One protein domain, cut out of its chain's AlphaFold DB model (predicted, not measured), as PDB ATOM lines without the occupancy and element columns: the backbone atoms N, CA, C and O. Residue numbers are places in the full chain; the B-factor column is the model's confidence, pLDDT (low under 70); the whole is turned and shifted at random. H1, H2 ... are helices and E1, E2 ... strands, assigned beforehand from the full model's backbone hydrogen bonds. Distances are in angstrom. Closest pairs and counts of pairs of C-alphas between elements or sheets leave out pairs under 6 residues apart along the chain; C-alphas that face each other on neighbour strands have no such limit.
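What this domain is: This is residues 2 to 157 and 251 to 282 of the 856 residues of the protein "DNA polymerase I" of Ruminococcus albus (strain ATCC 27210 / DSM 20455 / JCM 14654 / NCDO 2250 / 7) (UniProt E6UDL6). A strongly twisted sheet of six strands makes the core, with H1 and H2 on one face and H6, H7 and H8 on the other; H5 packs on edge strand E3, and the helical hairpin of H9 and H10 packs on H5, off the sheet. H3 lies far out on the chain between E2 and H4. The printed part has 188 residues with ten named helices and six named strands, in the order E1 H1 H2 E2 H3 H4 H5 E3 H6 E4 H7 E5 E6 H8 H9 H10. The sheet's order is E3 E2 E1 E4 E5 E6, mixed; the class is mixed, helices and strands. The whole is compact, with a radius of gyration of the C-alphas of 16.4 A and spans of 46 by 39 by 30 A.

Where its parts are: The sheet holds E3, residues 99 to 101, E2, 51 to 55, E1, 2 to 7, 16.4 A long, E4, 125 to 130, 16.3 A, E5, 143 to 148, 15.8 A, and E6, 153 to 156. E1 begins at C-alpha 2, (26.901, 61.326, 136.852). The helices are H1, 8 to 18, H2, 31 to 47, 24.2 A, H3, 63 to 67, H4, 80 to 83, H5, 85 to 95, H6, 108 to 121, 20.0 A, H7, 134 to 138, H8, 253 to 256, H9, 263 to 272, and H10, 276 to 281, ending at C-alpha 281, (15.683, 53.213, 118.037).

How they stand to each other: E3 and E2, E2 and E1, E1 and E4, and E4 and E5 are parallel neighbours, with N 101 and O 54 at 2.9 A, N 53 and O 4 at 3.0 A, N 5 and O 127 at 2.9 A, and N 146 and O 128 at 2.7 A within hydrogen-bond range. E5 and E6 form an antiparallel hairpin, with N 147 and O 154 at 2.8 A. E1, H1 H2, E2 is a strand-helix-strand unit, two parallel neighbour strands with helices between, as are E2, H3 H4 H5, E3 and E4, H7, E5; E3, H6, E4 is a split one, with E2 and E1 between its strands. There are three layers, helices on both faces: H2 and H5 on one, H6 on the other. H2 has a height over the sheet of 7.4 A, H6 8.1 A. H1 touches H2 at Phe 16 and Ala 32, C-alphas 4.1 A apart, at a steep tilt of 65 degrees. H5 touches H9 at Leu 95 and Ala 266, C-alphas 5.5 A apart. Every O i to N i+4 pair is within range in H1, H2, H3, H5, H6, H9 and H10; H7 has 0 of 1, but 2 of 2 O i to N i+3 pairs, and H4 and H8 are too short.

The domain as a whole: The C-alphas farthest apart, those of Ser 25 and Asp 121, are 48.7 A apart. Residues 158 to 250 are not printed, and C-alphas 157 and 251 are 22.5 A apart across the cut. The links H1 to H2 and H3 to H4 are long. Mean pLDDT of the printed part is 90.9; residues 25, 150 and 151 are under 70.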
ATOM      1  N   LYS A   2      27.494  62.658 136.694       96.69
ATOM      2  CA  LYS A   2      26.901  61.326 136.852       96.69
ATOM      3  C   LYS A   2      27.615  60.319 135.959       96.69
ATOM      4  O   LYS A   2      27.610  60.465 134.736       96.69
ATOM      5  N   LEU A   3      28.214  59.302 136.568       97.75
ATOM      6  CA  LEU A   3      28.879  58.197 135.882       97.75
ATOM      7  C   LEU A   3      27.983  56.956 135.900       97.75
ATOM      8  O   LEU A   3      27.623  56.477 136.971       97.75
ATOM      9  N   LEU A   4      27.662  56.411 134.728       98.00
ATOM     10  CA  LEU A   4      27.037  55.096 134.590       98.00
ATOM     11  C   LEU A   4      28.116  54.049 134.283       98.00
ATOM     12  O   LEU A   4      28.664  54.004 133.181       98.00
ATOM     13  N   CYS A   5      28.414  53.207 135.266       97.19
ATOM     14  CA  CYS A   5      29.352  52.094 135.160       97.19
ATOM     15  C   CYS A   5      28.575  50.804 134.886       97.19
ATOM     16  O   CYS A   5      27.703  50.434 135.666       97.19
ATOM     17  N   ILE A   6      28.863  50.117 133.784       98.25
ATOM     18  CA  ILE A   6      28.100  48.950 133.334       98.25
ATOM     19  C   ILE A   6      28.974  47.705 133.383       98.25
ATOM     20  O   ILE A   6      30.054  47.675 132.793       98.25
ATOM     21  N   ASP A   7      28.463  46.658 134.019       97.75
ATOM     22  CA  ASP A   7      29.018  45.312 133.946       97.75
ATOM     23  C   ASP A   7      28.673  44.673 132.591       97.75
ATOM     24  O   ASP A   7      27.581  44.131 132.375       97.75
ATOM     25  N   GLY A   8      29.602  44.767 131.641       97.06
ATOM     26  CA  GLY A   8      29.423  44.284 130.278       97.06
ATOM     27  C   GLY A   8      29.101  42.793 130.218       97.06
ATOM     28  O   GLY A   8      28.182  42.379 129.505       97.06
ATOM     29  N   ASN A   9      29.811  41.987 131.007       94.06
ATOM     30  CA  ASN A   9      29.680  40.534 131.027       94.06
ATOM     31  C   ASN A   9      28.331  40.101 131.613       94.06
ATOM     32  O   ASN A   9      27.614  39.298 131.002       94.06
ATOM     33  N   SER A  10      27.958  40.656 132.764       94.00
ATOM     34  CA  SER A  10      26.713  40.319 133.458       94.00
ATOM     35  C   SER A  10      25.480  40.762 132.675       94.00
ATOM     36  O   SER A  10      24.530  39.983 132.509       94.00
ATOM     37  N   ILE A  11      25.497  41.969 132.099       96.31
ATOM     38  CA  ILE A  11      24.383  42.463 131.280       96.31
ATOM     39  C   ILE A  11      24.262  41.673 129.971       96.31
ATOM     40  O   ILE A  11      23.144  41.308 129.598       96.31
ATOM     41  N   MET A  12      25.369  41.320 129.308       95.62
ATOM     42  CA  MET A  12      25.331  40.467 128.112       95.62
ATOM     43  C   MET A  12      24.773  39.071 128.411       95.62
ATOM     44  O   MET A  12      23.936  38.567 127.659       95.62
ATOM     45  N   ASN A  13      25.181  38.450 129.521       92.31
ATOM     46  CA  ASN A  13      24.660  37.147 129.936       92.31
ATOM     47  C   ASN A  13      23.147  37.207 130.205       92.31
ATOM     48  O   ASN A  13      22.373  36.387 129.705       92.31
ATOM     49  N   ARG A  14      22.706  38.241 130.925       89.88
ATOM     50  CA  ARG A  14      21.290  38.470 131.220       89.88
ATOM     51  C   ARG A  14      20.469  38.721 129.957       89.88
ATOM     52  O   ARG A  14      19.376  38.172 129.827       89.88
ATOM     53  N   ALA A  15      20.998  39.503 129.023       91.31
ATOM     54  CA  ALA A  15      20.377  39.754 127.729       91.31
ATOM     55  C   ALA A  15      20.228  38.467 126.902       91.31
ATOM     56  O   ALA A  15      19.153  38.208 126.358       91.31
ATOM     57  N   PHE A  16      21.271  37.633 126.869       90.88
ATOM     58  CA  PHE A  16      21.286  36.369 126.133       90.88
ATOM     59  C   PHE A  16      20.182  35.405 126.580       90.88
ATOM     60  O   PHE A  16      19.479  34.847 125.740       90.88
ATOM     61  N   TYR A  17      19.986  35.240 127.891       85.19
ATOM     62  CA  TYR A  17      18.931  34.370 128.427       85.19
ATOM     63  C   TYR A  17      17.554  35.047 128.520       85.19
ATOM     64  O   TYR A  17      16.545  34.362 128.698       85.19
ATOM     65  N   GLY A  18      17.496  36.379 128.429       79.88
ATOM     66  CA  GLY A  18      16.262  37.162 128.516       79.88
ATOM     67  C   GLY A  18      15.503  37.295 127.194       79.88
ATOM     68  O   GLY A  18      14.286  37.478 127.209       79.88
ATOM     69  N   ILE A  19      16.194  37.190 126.056       78.12
ATOM     70  CA  ILE A  19      15.609  37.323 124.717       78.12
ATOM     71  C   ILE A  19      15.728  35.994 123.970       78.12
ATOM     72  O   ILE A  19      16.780  35.356 123.989       78.12
ATOM     73  N   ARG A  20      14.648  35.589 123.281       76.62
ATOM     74  CA  ARG A  20      14.674  34.437 122.361       76.62
ATOM     75  C   ARG A  20      15.852  34.569 121.395       76.62
ATOM     76  O   ARG A  20      16.182  35.683 121.003       76.62
ATOM     77  N   ILE A  21      16.461  33.462 120.988       78.75
ATOM     78  CA  ILE A  21      17.579  33.538 120.046       78.75
ATOM     79  C   ILE A  21      17.092  34.191 118.744       78.75
ATOM     80  O   ILE A  21      16.023  33.868 118.225       78.75
ATOM     81  N   LEU A  22      17.863  35.174 118.293       80.38
ATOM     82  CA  LEU A  22      17.687  35.924 117.058       80.38
ATOM     83  C   LEU A  22      18.959  35.701 116.257       80.38
ATOM     84  O   LEU A  22      20.048  35.775 116.830       80.38
ATOM     85  N   THR A  23      18.817  35.432 114.968       76.81
ATOM     86  CA  THR A  23      19.930  35.218 114.043       76.81
ATOM     87  C   THR A  23      19.703  36.034 112.785       76.81
ATOM     88  O   THR A  23      18.561  36.133 112.335       76.81
ATOM     89  N   ASN A  24      20.770  36.586 112.215       81.19
ATOM     90  CA  ASN A  24      20.714  37.170 110.876       81.19
ATOM     91  C   ASN A  24      20.737  36.074 109.790       81.19
ATOM     92  O   ASN A  24      20.933  34.891 110.094       81.19
ATOM     93  N   SER A  25      20.579  36.456 108.523       68.69
ATOM     94  CA  SER A  25      20.616  35.543 107.367       68.69
ATOM     95  C   SER A  25      21.906  34.719 107.254       68.69
ATOM     96  O   SER A  25      21.888  33.621 106.703       68.69
ATOM     97  N   LYS A  26      23.019  35.208 107.820       72.19
ATOM     98  CA  LYS A  26      24.320  34.517 107.872       72.19
ATOM     99  C   LYS A  26      24.456  33.550 109.062       72.19
ATOM    100  O   LYS A  26      25.506  32.936 109.224       72.19
ATOM    101  N   GLY A  27      23.436  33.429 109.914       70.88
ATOM    102  CA  GLY A  27      23.448  32.572 111.104       70.88
ATOM    103  C   GLY A  27      24.154  33.169 112.331       70.88
ATOM    104  O   GLY A  27      24.319  32.472 113.333       70.88
ATOM    105  N   ILE A  28      24.547  34.448 112.297       83.25
ATOM    106  CA  ILE A  28      25.153  35.150 113.440       83.25
ATOM    107  C   ILE A  28      24.056  35.469 114.455       83.25
ATOM    108  O   ILE A  28      23.050  36.091 114.114       83.25
ATOM    109  N   CYS A  29      24.250  35.068 115.713       88.44
ATOM    110  CA  CYS A  29      23.310  35.383 116.790       88.44
ATOM    111  C   CYS A  29      23.383  36.871 117.175       88.44
ATOM    112  O   CYS A  29      24.474  37.411 117.318       88.44
ATOM    113  N   THR A  30      22.239  37.526 117.397       92.44
ATOM    114  CA  THR A  30      22.146  38.972 117.713       92.44
ATOM    115  C   THR A  30      21.236  39.293 118.912       92.44
ATOM    116  O   THR A  30      21.002  40.459 119.258       92.44
ATOM    117  N   ASN A  31      20.709  38.267 119.589       91.38
ATOM    118  CA  ASN A  31      19.779  38.421 120.712       91.38
ATOM    119  C   ASN A  31      20.400  39.094 121.945       91.38
ATOM    120  O   ASN A  31      19.745  39.931 122.567       91.38
ATOM    121  N   ALA A  32      21.649  38.766 122.293       94.38
ATOM    122  CA  ALA A  32      22.327  39.351 123.448       94.38
ATOM    123  C   ALA A  32      22.651  40.830 123.207       94.38
ATOM    124  O   ALA A  32      22.404  41.649 124.085       94.38
ATOM    125  N   ILE A  33      23.091  41.188 121.995       96.31
ATOM    126  CA  ILE A  33      23.325  42.588 121.593       96.31
ATOM    127  C   ILE A  33      22.023  43.390 121.699       96.31
ATOM    128  O   ILE A  33      21.993  44.458 122.307       96.31
ATOM    129  N   THR A  34      20.921  42.845 121.170       91.62
ATOM    130  CA  THR A  34      19.595  43.479 121.257       91.62
ATOM    131  C   THR A  34      19.200  43.737 122.710       91.62
ATOM    132  O   THR A  34      18.761  44.832 123.057       91.62
ATOM    133  N   GLY A  35      19.354  42.734 123.578       91.31
ATOM    134  CA  GLY A  35      18.967  42.854 124.982       91.31
ATOM    135  C   GLY A  35      19.868  43.793 125.768       91.31
ATOM    136  O   GLY A  35      19.351  44.597 126.540       91.31
ATOM    137  N   PHE A  36      21.175  43.760 125.513       96.25
ATOM    138  CA  PHE A  36      22.128  44.692 126.101       96.25
ATOM    139  C   PHE A  36      21.736  46.129 125.765       96.25
ATOM    140  O   PHE A  36      21.566  46.948 126.664       96.25
ATOM    141  N   MET A  37      21.500  46.422 124.483       95.19
ATOM    142  CA  MET A  37      21.154  47.772 124.042       95.19
ATOM    143  C   MET A  37      19.783  48.231 124.549       95.19
ATOM    144  O   MET A  37      19.602  49.411 124.839       95.19
ATOM    145  N   ASN A  38      18.824  47.316 124.715       90.88
ATOM    146  CA  ASN A  38      17.537  47.629 125.338       90.88
ATOM    147  C   ASN A  38      17.692  48.075 126.790       90.88
ATOM    148  O   ASN A  38      17.073  49.062 127.185       90.88
ATOM    149  N   ILE A  39      18.501  47.346 127.564       92.88
ATOM    150  CA  ILE A  39      18.799  47.693 128.953       92.88
ATOM    151  C   ILE A  39      19.555  49.025 128.969       92.88
ATOM    152  O   ILE A  39      19.111  49.959 129.621       92.88
ATOM    153  N   TYR A  40      20.613  49.160 128.170       94.75
ATOM    154  CA  TYR A  40      21.400  50.387 128.066       94.75
ATOM    155  C   TYR A  40      20.542  51.632 127.779       94.75
ATOM    156  O   TYR A  40      20.583  52.590 128.544       94.75
ATOM    157  N   MET A  41      19.724  51.618 126.721       91.31
ATOM    158  CA  MET A  41      18.895  52.773 126.344       91.31
ATOM    159  C   MET A  41      17.887  53.153 127.430       91.31
ATOM    160  O   MET A  41      17.633  54.338 127.645       91.31
ATOM    161  N   LYS A  42      17.315  52.158 128.117       90.56
ATOM    162  CA  LYS A  42      16.415  52.395 129.246       90.56
ATOM    163  C   LYS A  42      17.155  53.110 130.378       90.56
ATOM    164  O   LYS A  42      16.689  54.138 130.854       90.56
ATOM    165  N   GLU A  43      18.315  52.596 130.775       93.12
ATOM    166  CA  GLU A  43      19.073  53.134 131.909       93.12
ATOM    167  C   GLU A  43      19.675  54.512 131.604       93.12
ATOM    168  O   GLU A  43      19.679  55.377 132.474       93.12
ATOM    169  N   ILE A  44      20.086  54.777 130.360       92.56
ATOM    170  CA  ILE A  44      20.451  56.130 129.909       92.56
ATOM    171  C   ILE A  44      19.278  57.103 130.063       92.56
ATOM    172  O   ILE A  44      19.478  58.232 130.512       92.56
ATOM    173  N   GLY A  45      18.065  56.673 129.707       88.69
ATOM    174  CA  GLY A  45      16.854  57.484 129.832       88.69
ATOM    175  C   GLY A  45      16.402  57.722 131.274       88.69
ATOM    176  O   GLY A  45      15.697  58.691 131.517       88.69
ATOM    177  N   GLU A  46      16.793  56.868 132.222       90.81
ATOM    178  CA  GLU A  46      16.436  57.007 133.642       90.81
ATOM    179  C   GLU A  46      17.507  57.751 134.453       90.81
ATOM    180  O   GLU A  46      17.181  58.541 135.336       90.81
ATOM    181  N   VAL A  47      18.789  57.492 134.179       93.69
ATOM    182  CA  VAL A  47      19.917  58.055 134.941       93.69
ATOM    183  C   VAL A  47      20.359  59.411 134.386       93.69
ATOM    184  O   VAL A  47      20.812  60.259 135.156       93.69
ATOM    185  N   HIS A  48      20.222  59.621 133.072       93.88
ATOM    186  CA  HIS A  48      20.773  60.770 132.343       93.88
ATOM    187  C   HIS A  48      22.255  61.041 132.687       93.88
ATOM    188  O   HIS A  48      22.575  62.104 133.224       93.88
ATOM    189  N   PRO A  49      23.168  60.078 132.447       95.56
ATOM    190  CA  PRO A  49      24.562  60.221 132.848       95.56
ATOM    191  C   PRO A  49      25.350  61.170 131.936       95.56
ATOM    192  O   PRO A  49      25.116  61.234 130.731       95.56
ATOM    193  N   ASP A  50      26.350  61.839 132.513       94.31
ATOM    194  CA  ASP A  50      27.345  62.631 131.775       94.31
ATOM    195  C   ASP A  50      28.439  61.733 131.167       94.31
ATOM    196  O   ASP A  50      29.036  62.049 130.134       94.31
ATOM    197  N   CYS A  51      28.719  60.613 131.843       96.56
ATOM    198  CA  CYS A  51      29.794  59.685 131.523       96.56
ATOM    199  C   CYS A  51      29.311  58.235 131.548       96.56
ATOM    200  O   CYS A  51      28.508  57.859 132.402       96.56
ATOM    201  N   VAL A  52      29.860  57.397 130.664       97.75
ATOM    202  CA  VAL A  52      29.563  55.961 130.605       97.75
ATOM    203  C   VAL A  52      30.851  55.159 130.454       97.75
ATOM    204  O   VAL A  52      31.658  55.427 129.562       97.75
ATOM    205  N   ALA A  53      31.007  54.136 131.291       97.56
ATOM    206  CA  ALA A  53      32.086  53.156 131.203       97.56
ATOM    207  C   ALA A  53      31.502  51.739 131.215       97.56
ATOM    208  O   ALA A  53      30.718  51.407 132.102       97.56
ATOM    209  N   VAL A  54      31.889  50.894 130.257       98.25
ATOM    210  CA  VAL A  54      31.466  49.483 130.207       98.25
ATOM    211  C   VAL A  54      32.665  48.582 130.472       98.25
ATOM    212  O   VAL A  54      33.581  48.516 129.653       98.25
ATOM    213  N   ALA A  55      32.667  47.893 131.610       97.94
ATOM    214  CA  ALA A  55      33.740  46.985 131.999       97.94
ATOM    215  C   ALA A  55      33.512  45.585 131.408       97.94
ATOM    216  O   ALA A  55      32.388  45.083 131.432       97.94
ATOM    217  N   PHE A  56      34.564  44.946 130.897       97.00
ATOM    218  CA  PHE A  56      34.523  43.554 130.440       97.00
ATOM    219  C   PHE A  56      35.659  42.732 131.053       97.00
ATOM    220  O   PHE A  56      36.766  43.232 131.248       97.00
ATOM    221  N   ASP A  57      35.392  41.448 131.303       93.06
ATOM    222  CA  ASP A  57      36.428  40.506 131.736       93.06
ATOM    223  C   ASP A  57      37.371  40.140 130.582       93.06
ATOM    224  O   ASP A  57      36.948  39.955 129.432       93.06
ATOM    225  N   LEU A  58      38.639  39.907 130.924       90.38
ATOM    226  CA  LEU A  58      39.622  39.277 130.046       90.38
ATOM    227  C   LEU A  58      39.802  37.796 130.396       90.38
ATOM    228  O   LEU A  58      39.572  37.365 131.521       90.38
ATOM    229  N   LYS A  59      40.274  36.997 129.431       84.75
ATOM    230  CA  LYS A  59      40.563  35.564 129.649       84.75
ATOM    231  C   LYS A  59      41.759  35.312 130.583       84.75
ATOM    232  O   LYS A  59      41.957  34.176 131.008       84.75
ATOM    233  N   ALA A  60      42.589  36.324 130.837       86.62
ATOM    234  CA  ALA A  60      43.783  36.194 131.665       86.62
ATOM    235  C   ALA A  60      43.416  35.899 133.136       86.62
ATOM    236  O   ALA A  60      42.460  36.478 133.651       86.62
ATOM    237  N   PRO A  61      44.168  35.035 133.845       87.12
ATOM    238  CA  PRO A  61      43.877  34.705 135.237       87.12
ATOM    239  C   PRO A  61      44.048  35.924 136.152       87.12
ATOM    240  O   PRO A  61      45.088  36.593 136.132       87.12
ATOM    241  N   THR A  62      43.047  36.174 136.996       92.00
ATOM    242  CA  THR A  62      43.061  37.284 137.960       92.00
ATOM    243  C   THR A  62      43.874  36.969 139.212       92.00
ATOM    244  O   THR A  62      44.305  35.831 139.422       92.00
ATOM    245  N   PHE A  63      44.097  37.965 140.071       92.06
ATOM    246  CA  PHE A  63      44.773  37.751 141.355       92.06
ATOM    247  C   PHE A  63      44.054  36.704 142.233       92.06
ATOM    248  O   PHE A  63      44.731  35.917 142.895       92.06
ATOM    249  N   ARG A  64      42.715  36.601 142.151       92.62
ATOM    250  CA  ARG A  64      41.927  35.547 142.823       92.62
ATOM    251  C   ARG A  64      42.225  34.155 142.268       92.62
ATOM    252  O   ARG A  64      42.481  33.242 143.043       92.62
ATOM    253  N   HIS A  65      42.296  34.000 140.943       90.69
ATOM    254  CA  HIS A  65      42.647  32.719 140.306       90.69
ATOM    255  C   HIS A  65      44.070  32.259 140.659       90.69
ATOM    256  O   HIS A  65      44.330  31.063 140.779       90.69
ATOM    257  N   LYS A  66      45.000  33.208 140.831       90.56
ATOM    258  CA  LYS A  66      46.377  32.922 141.263       90.56
ATOM    259  C   LYS A  66      46.446  32.507 142.735       90.56
ATOM    260  O   LYS A  66      47.256  31.649 143.070       90.56
ATOM    261  N   ALA A  67      45.613  33.100 143.589       88.56
ATOM    262  CA  ALA A  67      45.540  32.782 145.014       88.56
ATOM    263  C   ALA A  67      44.771  31.477 145.298       88.56
ATOM    264  O   ALA A  67      45.160  30.716 146.178       88.56
ATOM    265  N   ASN A  68      43.714  31.184 144.534       89.06
ATOM    266  CA  ASN A  68      42.926  29.962 144.650       89.06
ATOM    267  C   ASN A  68      42.536  29.424 143.263       89.06
ATOM    268  O   ASN A  68      41.636  29.939 142.602       89.06
ATOM    269  N   SER A  69      43.173  28.326 142.852       87.38
ATOM    270  CA  SER A  69      42.927  27.675 141.553       87.38
ATOM    271  C   SER A  69      41.527  27.060 141.397       87.38
ATOM    272  O   SER A  69      41.115  26.762 140.277       87.38
ATOM    273  N   SER A  70      40.791  26.869 142.496       86.19
ATOM    274  CA  SER A  70      39.415  26.363 142.470       86.19
ATOM    275  C   SER A  70      38.368  27.469 142.285       86.19
ATOM    276  O   SER A  70      37.217  27.161 141.968       86.19
ATOM    277  N   TYR A  71      38.739  28.745 142.430       87.69
ATOM    278  CA  TYR A  71      37.844  29.881 142.199       87.69
ATOM    279  C   TYR A  71      37.314  29.866 140.757       87.69
ATOM    280  O   TYR A  71      38.084  29.712 139.809       87.69
ATOM    281  N   LYS A  72      35.986  29.943 140.591       83.81
ATOM    282  CA  LYS A  72      35.260  29.831 139.308       83.81
ATOM    283  C   LYS A  72      35.563  28.566 138.476       83.81
ATOM    284  O   LYS A  72      35.081  28.451 137.350       83.81
ATOM    285  N   ALA A  73      36.253  27.557 139.021       80.81
ATOM    286  CA  ALA A  73      36.636  26.343 138.284       80.81
ATOM    287  C   ALA A  73      35.434  25.495 137.823       80.81
ATOM    288  O   ALA A  73      35.502  24.808 136.806       80.81
ATOM    289  N   ASN A  74      34.314  25.572 138.547       76.62
ATOM    290  CA  ASN A  74      33.072  24.864 138.225       76.62
ATOM    291  C   ASN A  74      32.139  25.654 137.286       76.62
ATOM    292  O   ASN A  74      31.045  25.180 136.957       76.62
ATOM    293  N   ARG A  75      32.531  26.862 136.857       75.50
ATOM    294  CA  ARG A  75      31.696  27.715 136.006       75.50
ATOM    295  C   ARG A  75      31.642  27.120 134.602       75.50
ATOM    296  O   ARG A  75      32.662  26.817 133.986       75.50
ATOM    297  N   LYS A  76      30.430  26.947 134.072       73.75
ATOM    298  CA  LYS A  76      30.267  26.546 132.669       73.75
ATOM    299  C   LYS A  76      30.834  27.645 131.775       73.75
ATOM    300  O   LYS A  76      30.561  28.822 132.005       73.75
ATOM    301  N   GLY A  77      31.591  27.245 130.754       75.38
ATOM    302  CA  GLY A  77      32.091  28.167 129.739       75.38
ATOM    303  C   GLY A  77      30.960  28.953 129.070       75.38
ATOM    304  O   GLY A  77      29.810  28.503 129.021       75.38
ATOM    305  N   MET A  78      31.298  30.138 128.564       83.62
ATOM    306  CA  MET A  78      30.379  30.957 127.778       83.62
ATOM    307  C   MET A  78      29.904  30.160 126.548       83.62
ATOM    308  O   MET A  78      30.762  29.637 125.839       83.62
ATOM    309  N   PRO A  79      28.586  30.052 126.285       86.38
ATOM    310  CA  PRO A  79      28.085  29.416 125.067       86.38
ATOM    311  C   PRO A  79      28.669  30.084 123.820       86.38
ATOM    312  O   PRO A  79      28.801  31.311 123.804       86.38
ATOM    313  N   ASP A  80      28.963  29.312 122.774       86.62
ATOM    314  CA  ASP A  80      29.553  29.835 121.535       86.62
ATOM    315  C   ASP A  80      28.677  30.934 120.911       86.62
ATOM    316  O   ASP A  80      29.185  31.939 120.410       86.62
ATOM    317  N   GLU A  81      27.349  30.812 121.033       87.69
ATOM    318  CA  GLU A  81      26.396  31.814 120.555       87.69
ATOM    319  C   GLU A  81      26.498  33.156 121.285       87.69
ATOM    320  O   GLU A  81      26.218  34.203 120.696       87.69
ATOM    321  N   LEU A  82      26.896  33.143 122.557       91.38
ATOM    322  CA  LEU A  82      27.168  34.355 123.327       91.38
ATOM    323  C   LEU A  82      28.593  34.856 123.066       91.38
ATOM    324  O   LEU A  82      28.801  36.060 122.920       91.38
ATOM    325  N   ALA A  83      29.559  33.946 122.940       90.62
ATOM    326  CA  ALA A  83      30.952  34.281 122.674       90.62
ATOM    327  C   ALA A  83      31.119  35.043 121.350       90.62
ATOM    328  O   ALA A  83      31.820  36.054 121.325       90.62
ATOM    329  N   GLN A  84      30.414  34.638 120.284       92.94
ATOM    330  CA  GLN A  84      30.439  35.357 119.000       92.94
ATOM    331  C   GLN A  84      29.878  36.788 119.086       92.94
ATOM    332  O   GLN A  84      30.261  37.647 118.297       92.94
ATOM    333  N   GLN A  85      29.006  37.076 120.060       96.00
ATOM    334  CA  GLN A  85      28.384  38.394 120.234       96.00
ATOM    335  C   GLN A  85      29.254  39.376 121.027       96.00
ATOM    336  O   GLN A  85      29.036  40.585 120.948       96.00
ATOM    337  N   MET A  86      30.249  38.889 121.773       94.94
ATOM    338  CA  MET A  86      31.060  39.722 122.669       94.94
ATOM    339  C   MET A  86      31.958  40.731 121.929       94.94
ATOM    340  O   MET A  86      31.967  41.906 122.299       94.94
ATOM    341  N   PRO A  87      32.667  40.349 120.849       96.12
ATOM    342  CA  PRO A  87      33.397  41.318 120.031       96.12
ATOM    343  C   PRO A  87      32.462  42.313 119.327       96.12
ATOM    344  O   PRO A  87      32.798  43.487 119.187       96.12
ATOM    345  N   LEU A  88      31.274  41.856 118.914       96.94
ATOM    346  CA  LEU A  88      30.303  42.677 118.188       96.94
ATOM    347  C   LEU A  88      29.726  43.791 119.069       96.94
ATOM    348  O   LEU A  88      29.650  44.933 118.620       96.94
ATOM    349  N   ILE A  89      29.370  43.494 120.327       97.44
ATOM    350  CA  ILE A  89      28.880  44.530 121.247       97.44
ATOM    351  C   ILE A  89      29.976  45.546 121.578       97.44
ATOM    352  O   ILE A  89      29.705  46.741 121.558       97.44
ATOM    353  N   LYS A  90      31.224  45.112 121.800       97.31
ATOM    354  CA  LYS A  90      32.352  46.026 122.054       97.31
ATOM    355  C   LYS A  90      32.581  46.973 120.878       97.31
ATOM    356  O   LYS A  90      32.737  48.173 121.086       97.31
ATOM    357  N   LYS A  91      32.522  46.447 119.648       97.00
ATOM    358  CA  LYS A  91      32.589  47.260 118.428       97.00
ATOM    359  C   LYS A  91      31.438  48.265 118.371       97.00
ATOM    360  O   LYS A  91      31.693  49.449 118.183       97.00
ATOM    361  N   LEU A  92      30.196  47.824 118.584       96.81
ATOM    362  CA  LEU A  92      29.029  48.711 118.573       96.81
ATOM    363  C   LEU A  92      29.139  49.828 119.622       96.81
ATOM    364  O   LEU A  92      28.874  50.979 119.304       96.81
ATOM    365  N   LEU A  93      29.558  49.507 120.848       96.69
ATOM    366  CA  LEU A  93      29.759  50.493 121.912       96.69
ATOM    367  C   LEU A  93      30.788  51.557 121.510       96.69
ATOM    368  O   LEU A  93      30.521  52.744 121.675       96.69
ATOM    369  N   GLY A  94      31.908  51.142 120.912       96.00
ATOM    370  CA  GLY A  94      32.909  52.067 120.376       96.00
ATOM    371  C   GLY A  94      32.339  52.992 119.298       96.00
ATOM    372  O   GLY A  94      32.528  54.205 119.375       96.00
ATOM    373  N   LEU A  95      31.569  52.446 118.350       95.00
ATOM    374  CA  LEU A  95      30.897  53.230 117.303       95.00
ATOM    375  C   LEU A  95      29.867  54.219 117.870       95.00
ATOM    376  O   LEU A  95      29.635  55.274 117.291       95.00
ATOM    377  N   LEU A  96      29.270  53.910 119.021       93.88
ATOM    378  CA  LEU A  96      28.335  54.793 119.721       93.88
ATOM    379  C   LEU A  96      29.022  55.825 120.630       93.88
ATOM    380  O   LEU A  96      28.332  56.549 121.346       93.88
ATOM    381  N   GLY A  97      30.357  55.902 120.618       93.06
ATOM    382  CA  GLY A  97      31.116  56.843 121.442       93.06
ATOM    383  C   GLY A  97      31.168  56.471 122.927       93.06
ATOM    384  O   GLY A  97      31.355  57.343 123.780       93.06
ATOM    385  N   ILE A  98      30.981  55.188 123.249       96.19
ATOM    386  CA  ILE A  98      30.990  54.653 124.613       96.19
ATOM    387  C   ILE A  98      32.330  53.969 124.875       96.19
ATOM    388  O   ILE A  98      32.785  53.127 124.097       96.19
ATOM    389  N   LYS A  99      32.957  54.292 126.008       95.19
ATOM    390  CA  LYS A  99      34.242  53.701 126.381       95.19
ATOM    391  C   LYS A  99      34.063  52.329 127.021       95.19
ATOM    392  O   LYS A  99      33.291  52.161 127.966       95.19
ATOM    393  N   THR A 100      34.823  51.364 126.516       97.12
ATOM    394  CA  THR A 100      34.967  50.037 127.122       97.12
ATOM    395  C   THR A 100      36.268  49.980 127.919       97.12
ATOM    396  O   THR A 100      37.250  50.620 127.543       97.12
ATOM    397  N   VAL A 101      36.262  49.273 129.049       97.44
ATOM    398  CA  VAL A 101      37.403  49.174 129.969       97.44
ATOM    399  C   VAL A 101      37.684  47.710 130.264       97.44
ATOM    400  O   VAL A 101      36.782  46.950 130.611       97.44
ATOM    401  N   GLU A 102      38.945  47.325 130.129       96.56
ATOM    402  CA  GLU A 102      39.435  45.970 130.362       96.56
ATOM    403  C   GLU A 102      40.783  46.073 131.077       96.56
ATOM    404  O   GLU A 102      41.575  46.969 130.780       96.56
ATOM    405  N   CYS A 103      41.053  45.181 132.029       95.50
ATOM    406  CA  CYS A 103      42.285  45.224 132.812       95.50
ATOM    407  C   CYS A 103      42.784  43.805 133.097       95.50
ATOM    408  O   CYS A 103      42.104  43.015 133.752       95.50
ATOM    409  N   GLU A 104      43.969  43.453 132.592       93.81
ATOM    410  CA  GLU A 104      44.539  42.128 132.838       93.81
ATOM    411  C   GLU A 104      44.815  41.917 134.327       93.81
ATOM    412  O   GLU A 104      45.398  42.763 135.003       93.81
ATOM    413  N   GLY A 105      44.436  40.745 134.836       92.69
ATOM    414  CA  GLY A 105      44.627  40.399 136.242       92.69
ATOM    415  C   GLY A 105      43.479  40.818 137.167       92.69
ATOM    416  O   GLY A 105      43.518  40.431 138.336       92.69
ATOM    417  N   TYR A 106      42.461  41.515 136.653       95.44
ATOM    418  CA  TYR A 106      41.296  42.009 137.396       95.44
ATOM    419  C   TYR A 106      39.989  41.606 136.697       95.44
ATOM    420  O   TYR A 106      39.971  41.380 135.487       95.44
ATOM    421  N   GLU A 107      38.905  41.480 137.462       94.12
ATOM    422  CA  GLU A 107      37.562  41.201 136.933       94.12
ATOM    423  C   GLU A 107      36.829  42.512 136.608       94.12
ATOM    424  O   GLU A 107      37.204  43.585 137.092       94.12
ATOM    425  N   ALA A 108      35.765  42.443 135.805       95.19
ATOM    426  CA  ALA A 108      34.921  43.601 135.517       95.19
ATOM    427  C   ALA A 108      34.404  44.251 136.813       95.19
ATOM    428  O   ALA A 108      34.419  45.474 136.923       95.19
ATOM    429  N   ASP A 109      34.058  43.452 137.825       95.56
ATOM    430  CA  ASP A 109      33.627  43.932 139.143       95.56
ATOM    431  C   ASP A 109      34.682  44.800 139.849       95.56
ATOM    432  O   ASP A 109      34.340  45.817 140.450       95.56
ATOM    433  N   ASP A 110      35.970  44.463 139.718       97.31
ATOM    434  CA  ASP A 110      37.083  45.235 140.292       97.31
ATOM    435  C   ASP A 110      37.265  46.584 139.580       97.31
ATOM    436  O   ASP A 110      37.567  47.612 140.195       97.31
ATOM    437  N   ILE A 111      37.034  46.609 138.265       97.81
ATOM    438  CA  ILE A 111      37.014  47.852 137.488       97.81
ATOM    439  C   ILE A 111      35.844  48.724 137.957       97.81
ATOM    440  O   ILE A 111      36.040  49.909 138.231       97.81
ATOM    441  N   LEU A 112      34.645  48.150 138.106       97.69
ATOM    442  CA  LEU A 112      33.461  48.867 138.592       97.69
ATOM    443  C   LEU A 112      33.686  49.435 139.996       97.69
ATOM    444  O   LEU A 112      33.396  50.608 140.214       97.69
ATOM    445  N   GLY A 113      34.257  48.647 140.914       97.25
ATOM    446  CA  GLY A 113      34.594  49.086 142.269       97.25
ATOM    447  C   GLY A 113      35.605  50.230 142.296       97.25
ATOM    448  O   GLY A 113      35.427  51.215 143.018       97.25
ATOM    449  N   THR A 114      36.637  50.150 141.458       98.19
ATOM    450  CA  THR A 114      37.646  51.210 141.335       98.19
ATOM    451  C   THR A 114      37.038  52.510 140.806       98.19
ATOM    452  O   THR A 114      37.276  53.583 141.367       98.19
ATOM    453  N   LEU A 115      36.214  52.432 139.757       97.50
ATOM    454  CA  LEU A 115      35.560  53.603 139.169       97.50
ATOM    455  C   LEU A 115      34.503  54.205 140.101       97.50
ATOM    456  O   LEU A 115      34.416  55.429 140.203       97.50
ATOM    457  N   SER A 116      33.735  53.378 140.815       97.38
ATOM    458  CA  SER A 116      32.727  53.867 141.757       97.38
ATOM    459  C   SER A 116      33.358  54.595 142.936       97.38
ATOM    460  O   SER A 116      32.867  55.654 143.327       97.38
ATOM    461  N   LYS A 117      34.475  54.075 143.465       97.00
ATOM    462  CA  LYS A 117      35.257  54.748 144.507       97.00
ATOM    463  C   LYS A 117      35.832  56.067 143.997       97.00
ATOM    464  O   LYS A 117      35.638  57.092 144.637       97.00
ATOM    465  N   ALA A 118      36.481  56.065 142.833       96.06
ATOM    466  CA  ALA A 118      37.080  57.274 142.269       96.06
ATOM    467  C   ALA A 118      36.046  58.384 141.999       96.06
ATOM    468  O   ALA A 118      36.307  59.559 142.274       96.06
ATOM    469  N   ALA A 119      34.859  58.015 141.505       95.25
ATOM    470  CA  ALA A 119      33.749  58.943 141.322       95.25
ATOM    471  C   ALA A 119      33.283  59.529 142.666       95.25
ATOM    472  O   ALA A 119      33.213  60.751 142.795       95.25
ATOM    473  N   ALA A 120      33.047  58.680 143.670       94.38
ATOM    474  CA  ALA A 120      32.612  59.110 144.998       94.38
ATOM    475  C   ALA A 120      33.646  60.009 145.702       94.38
ATOM    476  O   ALA A 120      33.270  61.064 146.216       94.38
ATOM    477  N   ASP A 121      34.934  59.644 145.661       94.56
ATOM    478  CA  ASP A 121      36.056  60.412 146.230       94.56
ATOM    479  C   ASP A 121      36.174  61.808 145.585       94.56
ATOM    480  O   ASP A 121      36.613  62.767 146.218       94.56
ATOM    481  N   SER A 122      35.735  61.939 144.328       92.38
ATOM    482  CA  SER A 122      35.723  63.197 143.569       92.38
ATOM    483  C   SER A 122      34.404  63.978 143.690       92.38
ATOM    484  O   SER A 122      34.209  64.962 142.975       92.38
ATOM    485  N   GLY A 123      33.475  63.542 144.549       92.25
ATOM    486  CA  GLY A 123      32.157  64.163 144.727       92.25
ATOM    487  C   GLY A 123      31.190  63.965 143.551       92.25
ATOM    488  O   GLY A 123      30.225  64.717 143.417       92.25
ATOM    489  N   ASN A 124      31.448  62.991 142.675       95.31
ATOM    490  CA  ASN A 124      30.557  62.601 141.585       95.31
ATOM    491  C   ASN A 124      29.606  61.479 142.026       95.31
ATOM    492  O   ASN A 124      29.936  60.667 142.887       95.31
ATOM    493  N   GLU A 125      28.448  61.399 141.377       97.25
ATOM    494  CA  GLU A 125      27.506  60.296 141.567       97.25
ATOM    495  C   GLU A 125      27.866  59.142 140.623       97.25
ATOM    496  O   GLU A 125      28.049  59.348 139.418       97.25
ATOM    497  N   CYS A 126      27.921  57.919 141.143       98.06
ATOM    498  CA  CYS A 126      28.127  56.706 140.361       98.06
ATOM    499  C   CYS A 126      26.895  55.799 140.419       98.06
ATOM    500  O   CYS A 126      26.362  55.494 141.485       98.06
ATOM    501  N   TYR A 127      26.473  55.324 139.253       98.38
ATOM    502  CA  TYR A 127      25.402  54.358 139.084       98.38
ATOM    503  C   TYR A 127      25.998  53.087 138.482       98.38
ATOM    504  O   TYR A 127      26.468  53.104 137.346       98.38
ATOM    505  N   ILE A 128      25.986  51.985 139.230       98.56
ATOM    506  CA  ILE A 128      26.504  50.691 138.770       98.56
ATOM    507  C   ILE A 128      25.349  49.870 138.208       98.56
ATOM    508  O   ILE A 128      24.444  49.492 138.945       98.56
ATOM    509  N   LEU A 129      25.373  49.563 136.917       98.06
ATOM    510  CA  LEU A 129      24.404  48.700 136.251       98.06
ATOM    511  C   LEU A 129      24.970  47.284 136.122       98.06
ATOM    512  O   LEU A 129      25.886  47.046 135.337       98.06
ATOM    513  N   THR A 130      24.390  46.336 136.852       96.88
ATOM    514  CA  THR A 130      24.815  44.929 136.824       96.88
ATOM    515  C   THR A 130      23.631  43.979 137.012       96.88
ATOM    516  O   THR A 130      22.547  44.361 137.456       96.88
ATOM    517  N   GLY A 131      23.813  42.722 136.621       91.31
ATOM    518  CA  GLY A 131      22.939  41.612 136.976       91.31
ATOM    519  C   GLY A 131      23.354  40.871 138.251       91.31
ATOM    520  O   GLY A 131      22.612  39.963 138.638       91.31
ATOM    521  N   ASP A 132      24.489  41.217 138.861       88.75
ATOM    522  CA  ASP A 132      25.062  40.557 140.038       88.75
ATOM    523  C   ASP A 132      24.810  41.357 141.330       88.75
ATOM    524  O   ASP A 132      24.647  42.577 141.314       88.75
ATOM    525  N   ARG A 133      24.725  40.665 142.464       92.44
ATOM    526  CA  ARG A 133      24.552  41.261 143.793       92.44
ATOM    527  C   ARG A 133      25.880  41.604 144.457       92.44
ATOM    528  O   ARG A 133      25.871  42.306 145.463       92.44
ATOM    529  N   ASP A 134      27.001  41.170 143.900       91.88
ATOM    530  CA  ASP A 134      28.321  41.370 144.507       91.88
ATOM    531  C   ASP A 134      28.698  42.837 144.634       91.88
ATOM    532  O   ASP A 134      29.296  43.243 145.632       91.88
ATOM    533  N   SER A 135      28.229  43.664 143.699       95.25
ATOM    534  CA  SER A 135      28.390  45.113 143.745       95.25
ATOM    535  C   SER A 135      27.635  45.785 144.901       95.25
ATOM    536  O   SER A 135      27.846  46.971 145.135       95.25
ATOM    537  N   PHE A 136      26.781  45.082 145.659       96.75
ATOM    538  CA  PHE A 136      26.110  45.661 146.834       96.75
ATOM    539  C   PHE A 136      27.105  46.157 147.883       96.75
ATOM    540  O   PHE A 136      26.810  47.128 148.574       96.75
ATOM    541  N   GLN A 137      28.304  45.568 147.943       95.81
ATOM    542  CA  GLN A 137      29.380  46.034 148.822       95.81
ATOM    543  C   GLN A 137      29.916  47.436 148.481       95.81
ATOM    544  O   GLN A 137      30.580  48.057 149.309       95.81
ATOM    545  N   LEU A 138      29.619  47.937 147.277       96.94
ATOM    546  CA  LEU A 138      30.078  49.228 146.758       96.94
ATOM    547  C   LEU A 138      29.085  50.369 147.025       96.94
ATOM    548  O   LEU A 138      29.420  51.532 146.809       96.94
ATOM    549  N   VAL A 139      27.864  50.052 147.468       97.62
ATOM    550  CA  VAL A 139      26.799  51.038 147.695       97.62
ATOM    551  C   VAL A 139      27.210  52.022 148.796       97.62
ATOM    552  O   VAL A 139      27.667  51.629 149.869       97.62
ATOM    553  N   SER A 140      27.028  53.316 148.536       95.56
ATOM    554  CA  SER A 140      27.317  54.419 149.465       95.56
ATOM    555  C   SER A 140      26.403  55.613 149.169       95.56
ATOM    556  O   SER A 140      25.550  55.521 148.290       95.56
ATOM    557  N   GLU A 141      26.576  56.743 149.863       93.81
ATOM    558  CA  GLU A 141      25.792  57.964 149.597       93.81
ATOM    559  C   GLU A 141      25.900  58.434 148.134       93.81
ATOM    560  O   GLU A 141      24.912  58.874 147.554       93.81
ATOM    561  N   ASN A 142      27.077  58.267 147.514       95.81
ATOM    562  CA  ASN A 142      27.345  58.681 146.132       95.81
ATOM    563  C   ASN A 142      27.372  57.510 145.133       95.81
ATOM    564  O   ASN A 142      27.623  57.731 143.948       95.81
ATOM    565  N   VAL A 143      27.137  56.267 145.574       98.00
ATOM    566  CA  VAL A 143      27.179  55.072 144.713       98.00
ATOM    567  C   VAL A 143      25.879  54.289 144.838       98.00
ATOM    568  O   VAL A 143      25.580  53.713 145.882       98.00
ATOM    569  N   THR A 144      25.134  54.209 143.739       98.19
ATOM    570  CA  THR A 144      23.863  53.484 143.648       98.19
ATOM    571  C   THR A 144      24.000  52.268 142.738       98.19
ATOM    572  O   THR A 144      24.423  52.395 141.589       98.19
ATOM    573  N   VAL A 145      23.574  51.087 143.194       98.44
ATOM    574  CA  VAL A 145      23.527  49.885 142.343       98.44
ATOM    575  C   VAL A 145      22.152  49.756 141.692       98.44
ATOM    576  O   VAL A 145      21.116  49.762 142.354       98.44
ATOM    577  N   ARG A 146      22.132  49.604 140.373       97.69
ATOM    578  CA  ARG A 146      20.958  49.353 139.540       97.69
ATOM    579  C   ARG A 146      21.000  47.900 139.075       97.69
ATOM    580  O   ARG A 146      21.629  47.559 138.077       97.69
ATOM    581  N   LEU A 147      20.333  47.027 139.826       96.38
ATOM    582  CA  LEU A 147      20.295  45.593 139.563       96.38
ATOM    583  C   LEU A 147      19.285  45.288 138.448       96.38
ATOM    584  O   LEU A 147      18.067  45.294 138.670       96.38
ATOM    585  N   ALA A 148      19.777  45.002 137.244       90.75
ATOM    586  CA  ALA A 148      18.951  44.703 136.079       90.75
ATOM    587  C   ALA A 148      18.158  43.405 136.302       90.75
ATOM    588  O   ALA A 148      18.740  42.333 136.415       90.75
ATOM    589  N   GLY A 149      16.826  43.448 136.366       80.50
ATOM    590  CA  GLY A 149      15.952  42.270 136.477       80.50
ATOM    591  C   GLY A 149      15.374  41.810 135.131       80.50
ATOM    592  O   GLY A 149      15.592  42.428 134.098       80.50
ATOM    593  N   THR A 150      14.599  40.717 135.122       65.38
ATOM    594  CA  THR A 150      13.930  40.217 133.893       65.38
ATOM    595  C   THR A 150      12.754  41.097 133.440       65.38
ATOM    596  O   THR A 150      12.323  40.998 132.299       65.38
ATOM    597  N   LYS A 151      12.187  41.911 134.342       60.56
ATOM    598  CA  LYS A 151      11.039  42.796 134.068       60.56
ATOM    599  C   LYS A 151      11.350  44.262 134.353       60.56
ATOM    600  O   LYS A 151      10.973  45.128 133.577       60.56
ATOM    601  N   GLU A 152      12.036  44.522 135.460       78.69
ATOM    602  CA  GLU A 152      12.366  45.865 135.927       78.69
ATOM    603  C   GLU A 152      13.764  45.899 136.544       78.69
ATOM    604  O   GLU A 152      14.301  44.862 136.943       78.69
ATOM    605  N   THR A 153      14.333  47.097 136.621       89.94
ATOM    606  CA  THR A 153      15.630  47.362 137.246       89.94
ATOM    607  C   THR A 153      15.375  47.776 138.687       89.94
ATOM    608  O   THR A 153      14.575  48.677 138.933       89.94
ATOM    609  N   LYS A 154      16.016  47.110 139.650       94.19
ATOM    610  CA  LYS A 154      15.879  47.436 141.075       94.19
ATOM    611  C   LYS A 154      17.021  48.342 141.516       94.19
ATOM    612  O   LYS A 154      18.177  48.041 141.251       94.19
ATOM    613  N   ILE A 155      16.689  49.422 142.211       96.31
ATOM    614  CA  ILE A 155      17.650  50.429 142.676       96.31
ATOM    615  C   ILE A 155      18.016  50.138 144.127       96.31
ATOM    616  O   ILE A 155      17.112  50.077 144.955       96.31
ATOM    617  N   TYR A 156      19.301  49.987 144.428       97.19
ATOM    618  CA  TYR A 156      19.844  49.711 145.753       97.19
ATOM    619  C   TYR A 156      20.677  50.893 146.258       97.19
ATOM    620  O   TYR A 156      21.706  51.236 145.674       97.19
ATOM    621  N   THR A 157      20.195  51.487 147.351       96.81
ATOM    622  CA  THR A 157      20.840  52.533 148.160       96.81
ATOM    623  C   THR A 157      21.207  51.954 149.536       96.81
ATOM    624  O   THR A 157      20.751  50.843 149.853       96.81
ATOM    625  N   LYS A 251      41.078  56.680 136.388       95.19
ATOM    626  CA  LYS A 251      40.219  56.998 137.542       95.19
ATOM    627  C   LYS A 251      39.493  58.333 137.382       95.19
ATOM    628  O   LYS A 251      38.509  58.572 138.082       95.19
ATOM    629  N   ASP A 252      39.931  59.197 136.465       93.88
ATOM    630  CA  ASP A 252      39.227  60.445 136.187       93.88
ATOM    631  C   ASP A 252      37.872  60.162 135.519       93.88
ATOM    632  O   ASP A 252      37.786  59.677 134.390       93.88
ATOM    633  N   THR A 253      36.783  60.519 136.206       92.56
ATOM    634  CA  THR A 253      35.417  60.381 135.680       92.56
ATOM    635  C   THR A 253      35.243  61.124 134.352       92.56
ATOM    636  O   THR A 253      34.517  60.651 133.475       92.56
ATOM    637  N   ALA A 254      35.920  62.262 134.157       93.12
ATOM    638  CA  ALA A 254      35.826  63.044 132.928       93.12
ATOM    639  C   ALA A 254      36.401  62.308 131.708       93.12
ATOM    640  O   ALA A 254      35.983  62.591 130.581       93.12
ATOM    641  N   ALA A 255      37.281  61.325 131.914       93.94
ATOM    642  CA  ALA A 255      37.782  60.480 130.842       93.94
ATOM    643  C   ALA A 255      36.672  59.633 130.203       93.94
ATOM    644  O   ALA A 255      36.837  59.219 129.063       93.94
ATOM    645  N   TYR A 256      35.536  59.412 130.868       96.00
ATOM    646  CA  TYR A 256      34.436  58.562 130.390       96.00
ATOM    647  C   TYR A 256      33.253  59.340 129.806       96.00
ATOM    648  O   TYR A 256      32.166  58.783 129.646       96.00
ATOM    649  N   LYS A 257      33.443  60.624 129.477       95.50
ATOM    650  CA  LYS A 257      32.421  61.415 128.781       95.50
ATOM    651  C   LYS A 257      32.035  60.754 127.462       95.50
ATOM    652  O   LYS A 257      32.904  60.324 126.702       95.50
ATOM    653  N   LEU A 258      30.732  60.719 127.197       90.06
ATOM    654  CA  LEU A 258      30.194  60.244 125.925       90.06
ATOM    655  C   LEU A 258      30.718  61.113 124.779       90.06
ATOM    656  O   LEU A 258      30.641  62.343 124.837       90.06
ATOM    657  N   THR A 259      31.246  60.478 123.736       89.69
ATOM    658  CA  THR A 259      31.620  61.169 122.498       89.69
ATOM    659  C   THR A 259      30.504  61.055 121.467       89.69
ATOM    660  O   THR A 259      29.614  60.216 121.587       89.69
ATOM    661  N   ALA A 260      30.538  61.906 120.439       85.75
ATOM    662  CA  ALA A 260      29.586  61.794 119.340       85.75
ATOM    663  C   ALA A 260      29.712  60.410 118.662       85.75
ATOM    664  O   ALA A 260      30.843  59.960 118.450       85.75
ATOM    665  N   PRO A 261      28.592  59.738 118.337       88.19
ATOM    666  CA  PRO A 261      28.620  58.449 117.658       88.19
ATOM    667  C   PRO A 261      29.101  58.604 116.209       88.19
ATOM    668  O   PRO A 261      28.749  59.577 115.534       88.19
ATOM    669  N   ASP A 262      29.828  57.610 115.697       89.62
ATOM    670  CA  ASP A 262      30.049  57.456 114.259       89.62
ATOM    671  C   ASP A 262      28.786  56.853 113.636       89.62
ATOM    672  O   ASP A 262      28.633  55.639 113.486       89.62
ATOM    673  N   ALA A 263      27.824  57.725 113.332       83.75
ATOM    674  CA  ALA A 263      26.517  57.316 112.834       83.75
ATOM    675  C   ALA A 263      26.605  56.509 111.527       83.75
ATOM    676  O   ALA A 263      25.795  55.605 111.317       83.75
ATOM    677  N   ALA A 264      27.582  56.804 110.664       80.38
ATOM    678  CA  ALA A 264      27.732  56.137 109.377       80.38
ATOM    679  C   ALA A 264      28.248  54.703 109.550       80.38
ATOM    680  O   ALA A 264      27.648  53.763 109.019       80.38
ATOM    681  N   GLU A 265      29.315  54.515 110.328       84.69
ATOM    682  CA  GLU A 265      29.851  53.181 110.603       84.69
ATOM    683  C   GLU A 265      28.913  52.354 111.490       84.69
ATOM    684  O   GLU A 265      28.722  51.162 111.236       84.69
ATOM    685  N   ALA A 266      28.255  52.975 112.475       88.31
ATOM    686  CA  ALA A 266      27.234  52.317 113.290       88.31
ATOM    687  C   ALA A 266      26.052  51.834 112.435       88.31
ATOM    688  O   ALA A 266      25.602  50.697 112.606       88.31
ATOM    689  N   LYS A 267      25.582  52.653 111.479       84.94
ATOM    690  CA  LYS A 267      24.525  52.279 110.526       84.94
ATOM    691  C   LYS A 267      24.954  51.084 109.676       84.94
ATOM    692  O   LYS A 267      24.219  50.098 109.598       84.94
ATOM    693  N   ALA A 268      26.140  51.144 109.073       81.19
ATOM    694  CA  ALA A 268      26.659  50.059 108.244       81.19
ATOM    695  C   ALA A 268      26.787  48.747 109.037       81.19
ATOM    696  O   ALA A 268      26.343  47.695 108.579       81.19
ATOM    697  N   PHE A 269      27.319  48.820 110.258       90.38
ATOM    698  CA  PHE A 269      27.511  47.654 111.114       90.38
ATOM    699  C   PHE A 269      26.189  47.024 111.575       90.38
ATOM    700  O   PHE A 269      26.028  45.807 111.508       90.38
ATOM    701  N   LEU A 270      25.208  47.831 111.994       88.94
ATOM    702  CA  LEU A 270      23.885  47.325 112.380       88.94
ATOM    703  C   LEU A 270      23.099  46.765 111.188       88.94
ATOM    704  O   LEU A 270      22.330  45.821 111.369       88.94
ATOM    705  N   THR A 271      23.317  47.301 109.986       82.50
ATOM    706  CA  THR A 271      22.736  46.768 108.743       82.50
ATOM    707  C   THR A 271      23.307  45.389 108.421       82.50
ATOM    708  O   THR A 271      22.546  44.467 108.145       82.50
ATOM    709  N   GLU A 272      24.627  45.201 108.532       86.06
ATOM    710  CA  GLU A 272      25.267  43.890 108.331       86.06
ATOM    711  C   GLU A 272      24.749  42.823 109.312       86.06
ATOM    712  O   GLU A 272      24.618  41.645 108.968       86.06
ATOM    713  N   LEU A 273      24.440  43.235 110.542       87.50
ATOM    714  CA  LEU A 273      23.853  42.367 111.561       87.50
ATOM    715  C   LEU A 273      22.326  42.216 111.432       87.50
ATOM    716  O   LEU A 273      21.729  41.519 112.249       87.50
ATOM    717  N   GLU A 274      21.697  42.842 110.432       88.19
ATOM    718  CA  GLU A 274      20.240  42.858 110.208       88.19
ATOM    719  C   GLU A 274      19.444  43.372 111.426       88.19
ATOM    720  O   GLU A 274      18.316  42.962 111.703       88.19
ATOM    721  N   MET A 275      20.026  44.306 112.185       87.56
ATOM    722  CA  MET A 275      19.471  44.850 113.430       87.56
ATOM    723  C   MET A 275      18.721  46.172 113.206       87.56
ATOM    724  O   MET A 275      18.918  47.154 113.924       87.56
ATOM    725  N   LEU A 276      17.827  46.194 112.220       80.94
ATOM    726  CA  LEU A 276      17.167  47.409 111.718       80.94
ATOM    727  C   LEU A 276      16.337  48.138 112.790       80.94
ATOM    728  O   LEU A 276      16.490  49.337 112.995       80.94
ATOM    729  N   ARG A 277      15.564  47.398 113.592       77.75
ATOM    730  CA  ARG A 277      14.795  47.979 114.714       77.75
ATOM    731  C   ARG A 277      15.674  48.647 115.768       77.75
ATOM    732  O   ARG A 277      15.243  49.574 116.449       77.75
ATOM    733  N   LEU A 278      16.889  48.137 115.971       84.38
ATOM    734  CA  LEU A 278      17.830  48.749 116.903       84.38
ATOM    735  C   LEU A 278      18.414  50.033 116.301       84.38
ATOM    736  O   LEU A 278      18.533  51.029 117.008       84.38
ATOM    737  N   MET A 279      18.709  50.029 115.001       85.12
ATOM    738  CA  MET A 279      19.183  51.197 114.255       85.12
ATOM    739  C   MET A 279      18.185  52.366 114.299       85.12
ATOM    740  O   MET A 279      18.581  53.489 114.615       85.12
ATOM    741  N   GLU A 280      16.895  52.103 114.071       79.62
ATOM    742  CA  GLU A 280      15.819  53.101 114.198       79.62
ATOM    743  C   GLU A 280      15.728  53.671 115.614       79.62
ATOM    744  O   GLU A 280      15.666  54.883 115.818       79.62
ATOM    745  N   ARG A 281      15.771  52.800 116.629       80.19
ATOM    746  CA  ARG A 281      15.683  53.213 118.037       80.19
ATOM    747  C   ARG A 281      16.869  54.048 118.495       80.19
ATOM    748  O   ARG A 281      16.701  54.910 119.353       80.19
ATOM    749  N   LEU A 282      18.041  53.813 117.913       83.25
ATOM    750  CA  LEU A 282      19.232  54.633 118.119       83.25
ATOM    751  C   LEU A 282      19.194  55.943 117.313       83.25
ATOM    752  O   LEU A 282      20.122  56.739 117.426       83.25
TER     753      LEU A 282